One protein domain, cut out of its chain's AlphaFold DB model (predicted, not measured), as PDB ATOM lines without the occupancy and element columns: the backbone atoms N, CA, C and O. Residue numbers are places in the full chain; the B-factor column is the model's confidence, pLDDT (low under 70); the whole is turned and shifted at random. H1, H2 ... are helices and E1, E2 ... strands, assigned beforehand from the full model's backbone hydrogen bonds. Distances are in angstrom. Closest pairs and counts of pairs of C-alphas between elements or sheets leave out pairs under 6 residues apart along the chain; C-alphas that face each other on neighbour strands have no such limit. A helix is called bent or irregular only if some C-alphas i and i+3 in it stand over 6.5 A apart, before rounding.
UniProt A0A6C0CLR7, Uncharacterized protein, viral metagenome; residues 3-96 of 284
ATOM      1  N   PHE A   3     332.381 346.002 282.742       97.56
ATOM      2  CA  PHE A   3     331.011 345.995 283.243       97.56
ATOM      3  C   PHE A   3     330.261 347.230 282.772       97.56
ATOM      4  O   PHE A   3     330.851 348.304 282.681       97.56
ATOM      5  N   ILE A   4     328.958 347.074 282.553       95.88
ATOM      6  CA  ILE A   4     328.001 348.168 282.405       95.88
ATOM      7  C   ILE A   4     327.101 348.115 283.639       95.88
ATOM      8  O   ILE A   4     326.511 347.075 283.926       95.88
ATOM      9  N   ALA A   5     327.027 349.207 284.391       95.19
ATOM     10  CA  ALA A   5     326.241 349.284 285.620       95.19
ATOM     11  C   ALA A   5     325.577 350.661 285.744       95.19
ATOM     12  O   ALA A   5     326.073 351.615 285.146       95.19
ATOM     13  N   PRO A   6     324.502 350.808 286.539       92.06
ATOM     14  CA  PRO A   6     323.986 352.126 286.894       92.06
ATOM     15  C   PRO A   6     325.097 353.005 287.470       92.06
ATOM     16  O   PRO A   6     325.950 352.518 288.219       92.06
ATOM     17  N   VAL A   7     325.082 354.294 287.146       90.38
ATOM     18  CA  VAL A   7     326.084 355.269 287.615       90.38
ATOM     19  C   VAL A   7     326.196 355.308 289.147       90.38
ATOM     20  O   VAL A   7     327.271 355.533 289.706       90.38
ATOM     21  N   GLU A   8     325.110 354.998 289.859       88.75
ATOM     22  CA  GLU A   8     325.086 354.942 291.315       88.75
ATOM     23  C   GLU A   8     325.745 353.687 291.896       88.75
ATOM     24  O   GLU A   8     325.916 353.625 293.113       88.75
ATOM     25  N   PHE A   9     326.136 352.690 291.091       93.25
ATOM     26  CA  PHE A   9     326.653 351.401 291.574       93.25
ATOM     27  C   PHE A   9     327.788 351.551 292.593       93.25
ATOM     28  O   PHE A   9     327.826 350.810 293.567       93.25
ATOM     29  N   PHE A  10     328.662 352.548 292.466       92.38
ATOM     30  CA  PHE A  10     329.731 352.795 293.443       92.38
ATOM     31  C   PHE A  10     329.273 353.382 294.789       92.38
ATOM     32  O   PHE A  10     330.073 353.510 295.713       92.38
ATOM     33  N   LYS A  11     327.994 353.742 294.918       89.56
ATOM     34  CA  LYS A  11     327.403 354.472 296.054       89.56
ATOM     35  C   LYS A  11     326.156 353.819 296.634       89.56
ATOM     36  O   LYS A  11     325.617 354.326 297.623       89.56
ATOM     37  N   LEU A  12     325.648 352.755 296.020       87.81
ATOM     38  CA  LEU A  12     324.474 352.053 296.524       87.81
ATOM     39  C   LEU A  12     324.830 351.266 297.788       87.81
ATOM     40  O   LEU A  12     325.878 350.636 297.899       87.81
ATOM     41  N   SER A  13     323.913 351.247 298.753       86.75
ATOM     42  CA  SER A  13     324.092 350.432 299.958       86.75
ATOM     43  C   SER A  13     324.123 348.934 299.645       86.75
ATOM     44  O   SER A  13     324.790 348.181 300.345       86.75
ATOM     45  N   THR A  14     323.420 348.507 298.593       91.06
ATOM     46  CA  THR A  14     323.320 347.105 298.162       91.06
ATOM     47  C   THR A  14     324.583 346.600 297.462       91.06
ATOM     48  O   THR A  14     324.901 345.422 297.571       91.06
ATOM     49  N   SER A  15     325.340 347.470 296.789       93.50
ATOM     50  CA  SER A  15     326.590 347.107 296.103       93.50
ATOM     51  C   SER A  15     327.820 347.171 297.014       93.50
ATOM     52  O   SER A  15     328.884 346.680 296.639       93.50
ATOM     53  N   ARG A  16     327.682 347.724 298.225       92.38
ATOM     54  CA  ARG A  16     328.761 347.979 299.191       92.38
ATOM     55  C   ARG A  16     329.727 346.803 299.366       92.38
ATOM     56  O   ARG A  16     330.941 347.006 299.375       92.38
ATOM     57  N   GLN A  17     329.200 345.586 299.518       94.75
ATOM     58  CA  GLN A  17     330.020 344.384 299.717       94.75
ATOM     59  C   GLN A  17     330.828 344.045 298.461       94.75
ATOM     60  O   GLN A  17     332.032 343.819 298.552       94.75
ATOM     61  N   VAL A  18     330.187 344.087 297.291       96.00
ATOM     62  CA  VAL A  18     330.824 343.800 296.000       96.00
ATOM     63  C   VAL A  18     331.889 344.845 295.676       96.00
ATOM     64  O   VAL A  18     333.015 344.480 295.364       96.00
ATOM     65  N   VAL A  19     331.582 346.137 295.820       95.00
ATOM     66  CA  VAL A  19     332.539 347.227 295.557       95.00
ATOM     67  C   VAL A  19     333.748 347.129 296.489       95.00
ATOM     68  O   VAL A  19     334.882 347.216 296.026       95.00
ATOM     69  N   THR A  20     333.522 346.868 297.782       94.56
ATOM     70  CA  THR A  20     334.614 346.637 298.745       94.56
ATOM     71  C   THR A  20     335.477 345.448 298.337       94.56
ATOM     72  O   THR A  20     336.703 345.538 298.351       94.56
ATOM     73  N   TRP A  21     334.856 344.336 297.940       95.25
ATOM     74  CA  TRP A  21     335.590 343.158 297.496       95.25
ATOM     75  C   TRP A  21     336.419 343.446 296.239       95.25
ATOM     76  O   TRP A  21     337.601 343.110 296.209       95.25
ATOM     77  N   MET A  22     335.839 344.115 295.239       95.12
ATOM     78  CA  MET A  22     336.533 344.486 294.002       95.12
ATOM     79  C   MET A  22     337.724 345.403 294.279       95.12
ATOM     80  O   MET A  22     338.795 345.179 293.726       95.12
ATOM     81  N   TYR A  23     337.558 346.389 295.163       93.25
ATOM     82  CA  TYR A  23     338.629 347.301 295.562       93.25
ATOM     83  C   TYR A  23     339.768 346.578 296.305       93.25
ATOM     84  O   TYR A  23     340.937 346.880 296.101       93.25
ATOM     85  N   ASN A  24     339.450 345.589 297.143       92.69
ATOM     86  CA  ASN A  24     340.460 344.847 297.904       92.69
ATOM     87  C   ASN A  24     341.168 343.753 297.086       92.69
ATOM     88  O   ASN A  24     342.259 343.330 297.456       92.69
ATOM     89  N   ASN A  25     340.555 343.273 296.000       94.12
ATOM     90  CA  ASN A  25     341.053 342.137 295.212       94.12
ATOM     91  C   ASN A  25     341.485 342.519 293.788       94.12
ATOM     92  O   ASN A  25     341.772 341.640 292.970       94.12
ATOM     93  N   GLY A  26     341.503 343.806 293.459       94.19
ATOM     94  CA  GLY A  26     341.831 344.293 292.129       94.19
ATOM     95  C   GLY A  26     341.771 345.810 292.041       94.19
ATOM     96  O   GLY A  26     341.608 346.492 293.043       94.19
ATOM     97  N   SER A  27     341.889 346.339 290.828       93.88
ATOM     98  CA  SER A  27     341.905 347.776 290.562       93.88
ATOM     99  C   SER A  27     340.892 348.156 289.493       93.88
ATOM    100  O   SER A  27     340.754 347.469 288.478       93.88
ATOM    101  N   PHE A  28     340.209 349.276 289.713       95.19
ATOM    102  CA  PHE A  28     339.487 349.986 288.661       95.19
ATOM    103  C   PHE A  28     340.512 350.790 287.870       95.19
ATOM    104  O   PHE A  28     341.257 351.563 288.464       95.19
ATOM    105  N   THR A  29     340.586 350.590 286.560       94.94
ATOM    106  CA  THR A  29     341.593 351.271 285.726       94.94
ATOM    107  C   THR A  29     340.971 352.275 284.769       94.94
ATOM    108  O   THR A  29     341.616 353.251 284.407       94.94
ATOM    109  N   ASP A  30     339.716 352.054 284.380       95.25
ATOM    110  CA  ASP A  30     339.021 352.844 283.369       95.25
ATOM    111  C   ASP A  30     337.550 352.955 283.766       95.25
ATOM    112  O   ASP A  30     336.929 351.944 284.107       95.25
ATOM    113  N   ILE A  31     337.002 354.167 283.735       95.56
ATOM    114  CA  ILE A  31     335.587 354.445 283.972       95.56
ATOM    115  C   ILE A  31     335.097 355.425 282.908       95.56
ATOM    116  O   ILE A  31     335.656 356.497 282.710       95.56
ATOM    117  N   PHE A  32     334.015 355.070 282.239       93.75
ATOM    118  CA  PHE A  32     333.372 355.871 281.218       93.75
ATOM    119  C   PHE A  32     331.943 356.191 281.646       93.75
ATOM    120  O   PHE A  32     331.162 355.285 281.937       93.75
ATOM    121  N   TYR A  33     331.614 357.479 281.664       92.12
ATOM    122  CA  TYR A  33     330.289 358.016 281.940       92.12
ATOM    123  C   TYR A  33     329.712 358.619 280.648       92.12
ATOM    124  O   TYR A  33     330.007 359.779 280.341       92.12
ATOM    125  N   PRO A  34     328.871 357.876 279.899       89.56
ATOM    126  CA  PRO A  34     328.208 358.390 278.701       89.56
ATOM    127  C   PRO A  34     327.318 359.610 278.977       89.56
ATOM    128  O   PRO A  34     327.095 360.412 278.070       89.56
ATOM    129  N   ASN A  35     326.792 359.737 280.209       87.44
ATOM    130  CA  ASN A  35     325.815 360.758 280.616       87.44
ATOM    131  C   ASN A  35     324.625 360.829 279.648       87.44
ATOM    132  O   ASN A  35     324.232 361.899 279.170       87.44
ATOM    133  N   LYS A  36     324.101 359.650 279.306       87.38
ATOM    134  CA  LYS A  36     323.041 359.466 278.319       87.38
ATOM    135  C   LYS A  36     321.994 358.502 278.890       87.38
ATOM    136  O   LYS A  36     322.113 357.298 278.683       87.38
ATOM    137  N   PRO A  37     320.989 359.004 279.631       87.25
ATOM    138  CA  PRO A  37     319.973 358.156 280.257       87.25
ATOM    139  C   PRO A  37     319.139 357.338 279.264       87.25
ATOM    140  O   PRO A  37     318.648 356.269 279.605       87.25
ATOM    141  N   ASP A  38     318.999 357.826 278.032       89.56
ATOM    142  CA  ASP A  38     318.305 357.191 276.909       89.56
ATOM    143  C   ASP A  38     319.263 356.380 276.010       89.56
ATOM    144  O   ASP A  38     319.036 356.225 274.811       89.56
ATOM    145  N   LEU A  39     320.385 355.898 276.561       89.31
ATOM    146  CA  LEU A  39     321.362 355.105 275.806       89.31
ATOM    147  C   LEU A  39     320.785 353.762 275.343       89.31
ATOM    148  O   LEU A  39     321.129 353.303 274.256       89.31
ATOM    149  N   PHE A  40     319.931 353.144 276.159       89.62
ATOM    150  CA  PHE A  40     319.274 351.880 275.844       89.62
ATOM    151  C   PHE A  40     317.829 352.127 275.431       89.62
ATOM    152  O   PHE A  40     317.087 352.831 276.119       89.62
ATOM    153  N   GLU A  41     317.419 351.513 274.325       92.06
ATOM    154  CA  GLU A  41     316.040 351.579 273.859       92.06
ATOM    155  C   GLU A  41     315.079 351.095 274.956       92.06
ATOM    156  O   GLU A  41     315.319 350.088 275.621       92.06
ATOM    157  N   SER A  42     313.986 351.831 275.154       91.06
ATOM    158  CA  SER A  42     312.965 351.545 276.175       91.06
ATOM    159  C   SER A  42     313.429 351.616 277.642       91.06
ATOM    160  O   SER A  42     312.672 351.229 278.533       91.06
ATOM    161  N   ALA A  43     314.620 352.152 277.935       88.19
ATOM    162  CA  ALA A  43     315.075 352.411 279.299       88.19
ATOM    163  C   ALA A  43     315.506 353.874 279.481       88.19
ATOM    164  O   ALA A  43     316.068 354.496 278.587       88.19
ATOM    165  N   ASN A  44     315.242 354.419 280.669       88.81
ATOM    166  CA  ASN A  44     315.715 355.738 281.082       88.81
ATOM    167  C   ASN A  44     316.568 355.574 282.345       88.81
ATOM    168  O   ASN A  44     316.067 355.668 283.468       88.81
ATOM    169  N   VAL A  45     317.838 355.226 282.145       87.88
ATOM    170  CA  VAL A  45     318.807 354.930 283.205       87.88
ATOM    171  C   VAL A  45     320.184 355.430 282.797       87.88
ATOM    172  O   VAL A  45     320.695 355.095 281.732       87.88
ATOM    173  N   ASP A  46     320.800 356.230 283.661       89.75
ATOM    174  CA  ASP A  46     322.183 356.642 283.458       89.75
ATOM    175  C   ASP A  46     323.123 355.520 283.909       89.75
ATOM    176  O   ASP A  46     322.975 354.944 284.994       89.75
ATOM    177  N   VAL A  47     324.086 355.188 283.060       92.69
ATOM    178  CA  VAL A  47     325.004 354.071 283.279       92.69
ATOM    179  C   VAL A  47     326.441 354.547 283.262       92.69
ATOM    180  O   VAL A  47     326.769 355.617 282.764       92.69
ATOM    181  N   MET A  48     327.323 353.709 283.777       93.94
ATOM    182  CA  MET A  48     328.755 353.814 283.581       93.94
ATOM    183  C   MET A  48     329.289 352.487 283.055       93.94
ATOM    184  O   MET A  48     328.765 351.414 283.370       93.94
ATOM    185  N   VAL A  49     330.364 352.568 282.281       95.25
ATOM    186  CA  VAL A  49     331.149 351.412 281.860       95.25
ATOM    187  C   VAL A  49     332.465 351.453 282.612       95.25
ATOM    188  O   VAL A  49     333.123 352.487 282.616       95.25
ATOM    189  N   PHE A  50     332.874 350.365 283.257       96.50
ATOM    190  CA  PHE A  50     334.160 350.346 283.953       96.50
ATOM    191  C   PHE A  50     334.945 349.062 283.718       96.50
ATOM    192  O   PHE A  50     334.383 347.970 283.599       96.50
ATOM    193  N   ARG A  51     336.273 349.202 283.683       96.44
ATOM    194  CA  ARG A  51     337.222 348.091 283.621       96.44
ATOM    195  C   ARG A  51     337.785 347.813 285.008       96.44
ATOM    196  O   ARG A  51     338.300 348.708 285.673       96.44
ATOM    197  N   TRP A  52     337.723 346.548 285.408       96.44
ATOM    198  CA  TRP A  52     338.324 346.046 286.640       96.44
ATOM    199  C   TRP A  52     339.325 344.924 286.347       96.44
ATOM    200  O   TRP A  52     339.043 344.015 285.552       96.44
ATOM    201  N   VAL A  53     340.485 344.984 286.998       95.38
ATOM    202  CA  VAL A  53     341.600 344.041 286.846       95.38
ATOM    203  C   VAL A  53     341.892 343.383 288.192       95.38
ATOM    204  O   VAL A  53     342.211 344.066 289.161       95.38
ATOM    205  N   ARG A  54     341.791 342.053 288.263       94.69
ATOM    206  CA  ARG A  54     342.066 341.277 289.482       94.69
ATOM    207  C   ARG A  54     343.561 341.273 289.815       94.69
ATOM    208  O   ARG A  54     344.386 341.200 288.913       94.69
ATOM    209  N   GLY A  55     343.901 341.277 291.104       88.12
ATOM    210  CA  GLY A  55     345.269 341.077 291.603       88.12
ATOM    211  C   GLY A  55     346.166 342.317 291.575       88.12
ATOM    212  O   GLY A  55     347.246 342.299 292.154       88.12
ATOM    213  N   GLN A  56     345.716 343.413 290.963       76.88
ATOM    214  CA  GLN A  56     346.385 344.708 291.044       76.88
ATOM    215  C   GLN A  56     345.918 345.444 292.307       76.88
ATOM    216  O   GLN A  56     344.714 345.615 292.499       76.88
ATOM    217  N   SER A  57     346.841 345.884 293.167       73.81
ATOM    218  CA  SER A  57     346.497 346.660 294.369       73.81
ATOM    219  C   SER A  57     345.793 347.960 293.983       73.81
ATOM    220  O   SER A  57     346.395 348.766 293.286       73.81
ATOM    221  N   ALA A  58     344.565 348.195 294.461       71.06
ATOM    222  CA  ALA A  58     343.829 349.438 294.190       71.06
ATOM    223  C   ALA A  58     344.502 350.692 294.768       71.06
ATOM    224  O   ALA A  58     344.207 351.811 294.347       71.06
ATOM    225  N   ASN A  59     345.384 350.535 295.759       70.38
ATOM    226  CA  ASN A  59     345.896 351.667 296.517       70.38
ATOM    227  C   ASN A  59     346.867 352.515 295.679       70.38
ATOM    228  O   ASN A  59     347.985 352.096 295.388       70.38
ATOM    229  N   GLY A  60     346.451 353.738 295.345       71.94
ATOM    230  CA  GLY A  60     347.251 354.679 294.557       71.94
ATOM    231  C   GLY A  60     347.218 354.428 293.049       71.94
ATOM    232  O   GLY A  60     347.976 355.071 292.322       71.94
ATOM    233  N   VAL A  61     346.347 353.535 292.565       82.50
ATOM    234  CA  VAL A  61     346.164 353.322 291.126       82.50
ATOM    235  C   VAL A  61     345.405 354.495 290.523       82.50
ATOM    236  O   VAL A  61     344.340 354.896 290.999       82.50
ATOM    237  N   LYS A  62     345.991 355.042 289.457       92.50
ATOM    238  CA  LYS A  62     345.356 356.031 288.595       92.50
ATOM    239  C   LYS A  62     344.244 355.362 287.792       92.50
ATOM    240  O   LYS A  62     344.449 354.301 287.206       92.50
ATOM    241  N   VAL A  63     343.095 356.015 287.753       94.94
ATOM    242  CA  VAL A  63     341.922 355.625 286.982       94.94
ATOM    243  C   VAL A  63     341.766 356.620 285.843       94.94
ATOM    244  O   VAL A  63     341.743 357.827 286.085       94.94
ATOM    245  N   ASN A  64     341.655 356.115 284.620       95.44
ATOM    246  CA  ASN A  64     341.271 356.913 283.466       95.44
ATOM    247  C   ASN A  64     339.759 357.129 283.503       95.44
ATOM    248  O   ASN A  64     339.002 356.158 283.565       95.44
ATOM    249  N   VAL A  65     339.312 358.379 283.480       94.56
ATOM    250  CA  VAL A  65     337.891 358.708 283.583       94.56
ATOM    251  C   VAL A  65     337.455 359.572 282.414       94.56
ATOM    252  O   VAL A  65     338.056 360.601 282.130       94.56
ATOM    253  N   TRP A  66     336.375 359.178 281.751       92.69
ATOM    254  CA  TRP A  66     335.798 359.926 280.640       92.69
ATOM    255  C   TRP A  66     334.381 360.365 280.991       92.69
ATOM    256  O   TRP A  66     333.503 359.529 281.198       92.69
ATOM    257  N   TYR A  67     334.153 361.676 281.006       84.56
ATOM    258  CA  TYR A  67     332.839 362.298 281.201       84.56
ATOM    259  C   TYR A  67     332.312 362.865 279.876       84.56
ATOM    260  O   TYR A  67     332.026 364.053 279.759       84.56
ATOM    261  N   THR A  68     332.254 362.039 278.837       78.19
ATOM    262  CA  THR A  68     331.935 362.487 277.474       78.19
ATOM    263  C   THR A  68     331.050 361.474 276.758       78.19
ATOM    264  O   THR A  68     330.875 360.352 277.215       78.19
ATOM    265  N   LYS A  69     330.486 361.871 275.618       71.25
ATOM    266  CA  LYS A  69     329.775 360.967 274.709       71.25
ATOM    267  C   LYS A  69     330.731 360.176 273.808       71.25
ATOM    268  O   LYS A  69     330.357 359.098 273.362       71.25
ATOM    269  N   SER A  70     331.944 360.687 273.566       74.12
ATOM    270  CA  SER A  70     332.950 360.069 272.690       74.12
ATOM    271  C   SER A  70     334.315 360.016 273.394       74.12
ATOM    272  O   SER A  70     335.060 360.996 273.378       74.12
ATOM    273  N   PRO A  71     334.668 358.899 274.061       73.12
ATOM    274  CA  PRO A  71     335.949 358.765 274.759       73.12
ATOM    275  C   PRO A  71     337.150 358.683 273.800       73.12
ATOM    276  O   PRO A  71     338.286 358.817 274.241       73.12
ATOM    277  N   LEU A  72     336.909 358.486 272.497       76.19
ATOM    278  CA  LEU A  72     337.941 358.465 271.455       76.19
ATOM    279  C   LEU A  72     338.406 359.873 271.045       76.19
ATOM    280  O   LEU A  72     339.497 360.015 270.505       76.19
ATOM    281  N   GLU A  73     337.604 360.906 271.313       78.31
ATOM    282  CA  GLU A  73     337.882 362.295 270.911       78.31
ATOM    283  C   GLU A  73     338.496 363.142 272.036       78.31
ATOM    284  O   GLU A  73     338.950 364.260 271.796       78.31
ATOM    285  N   HIS A  74     338.539 362.618 273.266       80.12
ATOM    286  CA  HIS A  74     339.022 363.350 274.433       80.12
ATOM    287  C   HIS A  74     339.929 362.483 275.316       80.12
ATOM    288  O   HIS A  74     339.573 361.340 275.621       80.12
ATOM    289  N   PRO A  75     341.081 363.010 275.776       87.94
ATOM    290  CA  PRO A  75     341.914 362.299 276.737       87.94
ATOM    291  C   PRO A  75     341.155 362.087 278.059       87.94
ATOM    292  O   PRO A  75     340.307 362.911 278.417       87.94
ATOM    293  N   PRO A  76     341.449 361.005 278.801       92.62
ATOM    294  CA  PRO A  76     340.832 360.783 280.098       92.62
ATOM    295  C   PRO A  76     341.293 361.811 281.128       92.62
ATOM    296  O   PRO A  76     342.467 362.183 281.192       92.62
ATOM    297  N   ASP A  77     340.384 362.150 282.033       93.00
ATOM    298  CA  ASP A  77     340.734 362.699 283.330       93.00
ATOM    299  C   ASP A  77     341.410 361.621 284.172       93.00
ATOM    300  O   ASP A  77     340.847 360.552 284.420       93.00
ATOM    301  N   ILE A  78     342.603 361.918 284.674       94.88
ATOM    302  CA  ILE A  78     343.277 361.036 285.622       94.88
ATOM    303  C   ILE A  78     342.743 361.307 287.027       94.88
ATOM    304  O   ILE A  78     342.748 362.447 287.508       94.88
ATOM    305  N   ARG A  79     342.277 360.246 287.686       94.75
ATOM    306  CA  ARG A  79     341.729 360.279 289.047       94.75
ATOM    307  C   ARG A  79     342.296 359.151 289.902       94.75
ATOM    308  O   ARG A  79     342.921 358.227 289.394       94.75
ATOM    309  N   TYR A  80     342.042 359.205 291.200       93.06
ATOM    310  CA  TYR A  80     342.365 358.153 292.158       93.06
ATOM    311  C   TYR A  80     341.078 357.618 292.770       93.06
ATOM    312  O   TYR A  80     340.256 358.393 293.261       93.06
ATOM    313  N   ALA A  81     340.902 356.298 292.743       92.38
ATOM    314  CA  ALA A  81     339.808 355.659 293.455       92.38
ATOM    315  C   ALA A  81     340.081 355.692 294.962       92.38
ATOM    316  O   ALA A  81     341.172 355.359 295.420       92.38
ATOM    317  N   PHE A  82     339.066 356.064 295.728       91.06
ATOM    318  CA  PHE A  82     339.093 356.066 297.180       91.06
ATOM    319  C   PHE A  82     337.842 355.367 297.700       91.06
ATOM    320  O   PHE A  82     336.727 355.668 297.271       91.06
ATOM    321  N   LEU A  83     338.027 354.423 298.621       90.50
ATOM    322  CA  LEU A  83     336.942 353.654 299.214       90.50
ATOM    323  C   LEU A  83     336.757 354.050 300.679       90.50
ATOM    324  O   LEU A  83     337.644 353.832 301.500       90.50
ATOM    325  N   ASN A  84     335.566 354.532 301.032       89.75
ATOM    326  CA  ASN A  84     335.178 354.739 302.424       89.75
ATOM    327  C   ASN A  84     333.870 354.017 302.725       89.75
ATOM    328  O   ASN A  84     332.822 354.338 302.168       89.75
ATOM    329  N   ASN A  85     333.917 353.042 303.638       88.25
ATOM    330  CA  ASN A  85     332.734 352.281 304.049       88.25
ATOM    331  C   ASN A  85     331.937 351.707 302.854       88.25
ATOM    332  O   ASN A  85     330.706 351.687 302.856       88.25
ATOM    333  N   GLY A  86     332.655 351.238 301.830       87.94
ATOM    334  CA  GLY A  86     332.098 350.648 300.614       87.94
ATOM    335  C   GLY A  86     331.370 351.623 299.680       87.94
ATOM    336  O   GLY A  86     330.718 351.172 298.745       87.94
ATOM    337  N   VAL A  87     331.498 352.934 299.914       90.25
ATOM    338  CA  VAL A  87     331.228 353.970 298.913       90.25
ATOM    339  C   VAL A  87     332.548 354.316 298.242       90.25
ATOM    340  O   VAL A  87     333.504 354.692 298.924       90.25
ATOM    341  N   MET A  88     332.607 354.171 296.921       92.06
ATOM    342  CA  MET A  88     333.776 354.550 296.136       92.06
ATOM    343  C   MET A  88     333.582 355.941 295.529       92.06
ATOM    344  O   MET A  88     332.538 356.253 294.950       92.06
ATOM    345  N   THR A  89     334.607 356.771 295.678       92.25
ATOM    346  CA  THR A  89     334.721 358.101 295.082       92.25
ATOM    347  C   THR A  89     336.006 358.202 294.272       92.25
ATOM    348  O   THR A  89     336.944 357.433 294.466       92.25
ATOM    349  N   LEU A  90     336.041 359.164 293.365       92.88
ATOM    350  CA  LEU A  90     337.178 359.530 292.543       92.88
ATOM    351  C   LEU A  90     337.687 360.892 293.012       92.88
ATOM    352  O   LEU A  90     336.879 361.776 293.288       92.88
ATOM    353  N   ALA A  91     339.001 361.051 293.093       91.94
ATOM    354  CA  ALA A  91     339.638 362.307 293.472       91.94
ATOM    355  C   ALA A  91     340.737 362.698 292.478       91.94
ATOM    356  O   ALA A  91     341.345 361.832 291.846       91.94
ATOM    357  N   SER A  92     340.998 363.994 292.321       90.75
ATOM    358  CA  SER A  92     342.093 364.515 291.490       90.75
ATOM    359  C   SER A  92     343.477 364.193 292.062       90.75
ATOM    360  O   SER A  92     344.435 364.005 291.309       90.75
ATOM    361  N   THR A  93     343.582 364.044 293.382       89.75
ATOM    362  CA  THR A  93     344.800 363.632 294.086       89.75
ATOM    363  C   THR A  93     344.577 362.348 294.876       89.75
ATOM    364  O   THR A  93     343.450 361.937 295.158       89.75
ATOM    365  N   ARG A  94     345.674 361.669 295.223       87.75
ATOM    366  CA  ARG A  94     345.608 360.493 296.086       87.75
ATOM    367  C   ARG A  94     345.231 360.942 297.497       87.75
ATOM    368  O   ARG A  94     346.020 361.609 298.155       87.75
ATOM    369  N   LEU A  95     344.053 360.533 297.954       85.25
ATOM    370  CA  LEU A  95     343.607 360.780 299.322       85.25
ATOM    371  C   LEU A  95     344.249 359.765 300.270       85.25
ATOM    372  O   LEU A  95     344.099 358.555 300.076       85.25
ATOM    373  N   ASN A  96     344.924 360.244 301.315       83.19
ATOM    374  CA  ASN A  96     345.323 359.396 302.435       83.19
ATOM    375  C   ASN A  96     344.258 359.436 303.531       83.19
ATOM    376  O   ASN A  96     343.536 360.418 303.692       83.19
TER     377      ASN A  96
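AT A GLANCE: This is residues 3 to 96 of the 284 residues of an uncharacterized protein of viral metagenome (UniProt A0A6C0CLR7). One strongly twisted sheet of six strands curls like part of a barrel, with H2 packed across the curl near E3, E5 and E6, and short H1 between the edge strands E1 and E6. The long loop of residues 33 to 46 reaches out from one end. The 94 printed residues hold E1 H1 H2 E2 E3 E4 E5 E6 along the chain; the mixed sheet's order is E1 E3 E2 E4 E5 E6, and the class is mixed, helices and strands. The whole is compact, radius of gyration of the C-alphas 13.3 A, spanning 38 by 31 by 21 A.

IN THESE COORDINATES: Find C-alpha 3 at (331.011, 345.995, 283.243), where E1, residues 3 to 6, begins. Look next for E3, 47 to 54, 22.2 A long; E2, 26 to 32, 18.0 A; E4, 62 to 66; E5, 77 to 84, 21.4 A; and E6, 87 to 91, ending at C-alpha 91 (339.638, 362.307, 293.472). H1 is 7 to 10, irregular, 7.3 A between its end C-alphas; H2 is 16 to 25, 14.2 A.

HOW THE PARTS SIT: Start at E3, antiparallel to E1 (N 5 to O 48, 3.0 A) and, in a hairpin, to E2 (N 51 to O 30, 2.9 A). E2 and E4 are parallel (N 64 to O 29, 2.9 A). E4 E5 E6 form a meander, successive antiparallel neighbours: N 63 to O 79, 2.8 A, and N 82 to O 89, 2.8 A. E1, H1 H2, E2 make a split strand-helix-strand unit, E3 between its strands, with a right-handed crossover. H2 is on one face, making two layers, helix and sheet; its closest C-alphas to E3 are Asn 25 and Arg 54, 5.9 A. H1 stands at the sheet's level, height over the sheet 0.2 A; the closest C-alphas of H1 and E3 are those of Val 7 and Val 47, 4.6 A, and the closest of H1 and E6 are those of Phe 10 and Met 88, 5.2 A. In H2 every O i to N i+4 pair is within hydrogen-bond range; H1 is too short for one, and its one O i to N i+3 pair is out of range.

THE WHOLE: The farthest C-alphas, Ser 42 and Asn 96, are 42.4 A apart. The printed part has no cut; the link E2 to E3 is long. No printed residue is under 70; mean pLDDT of the printed part is 89.6.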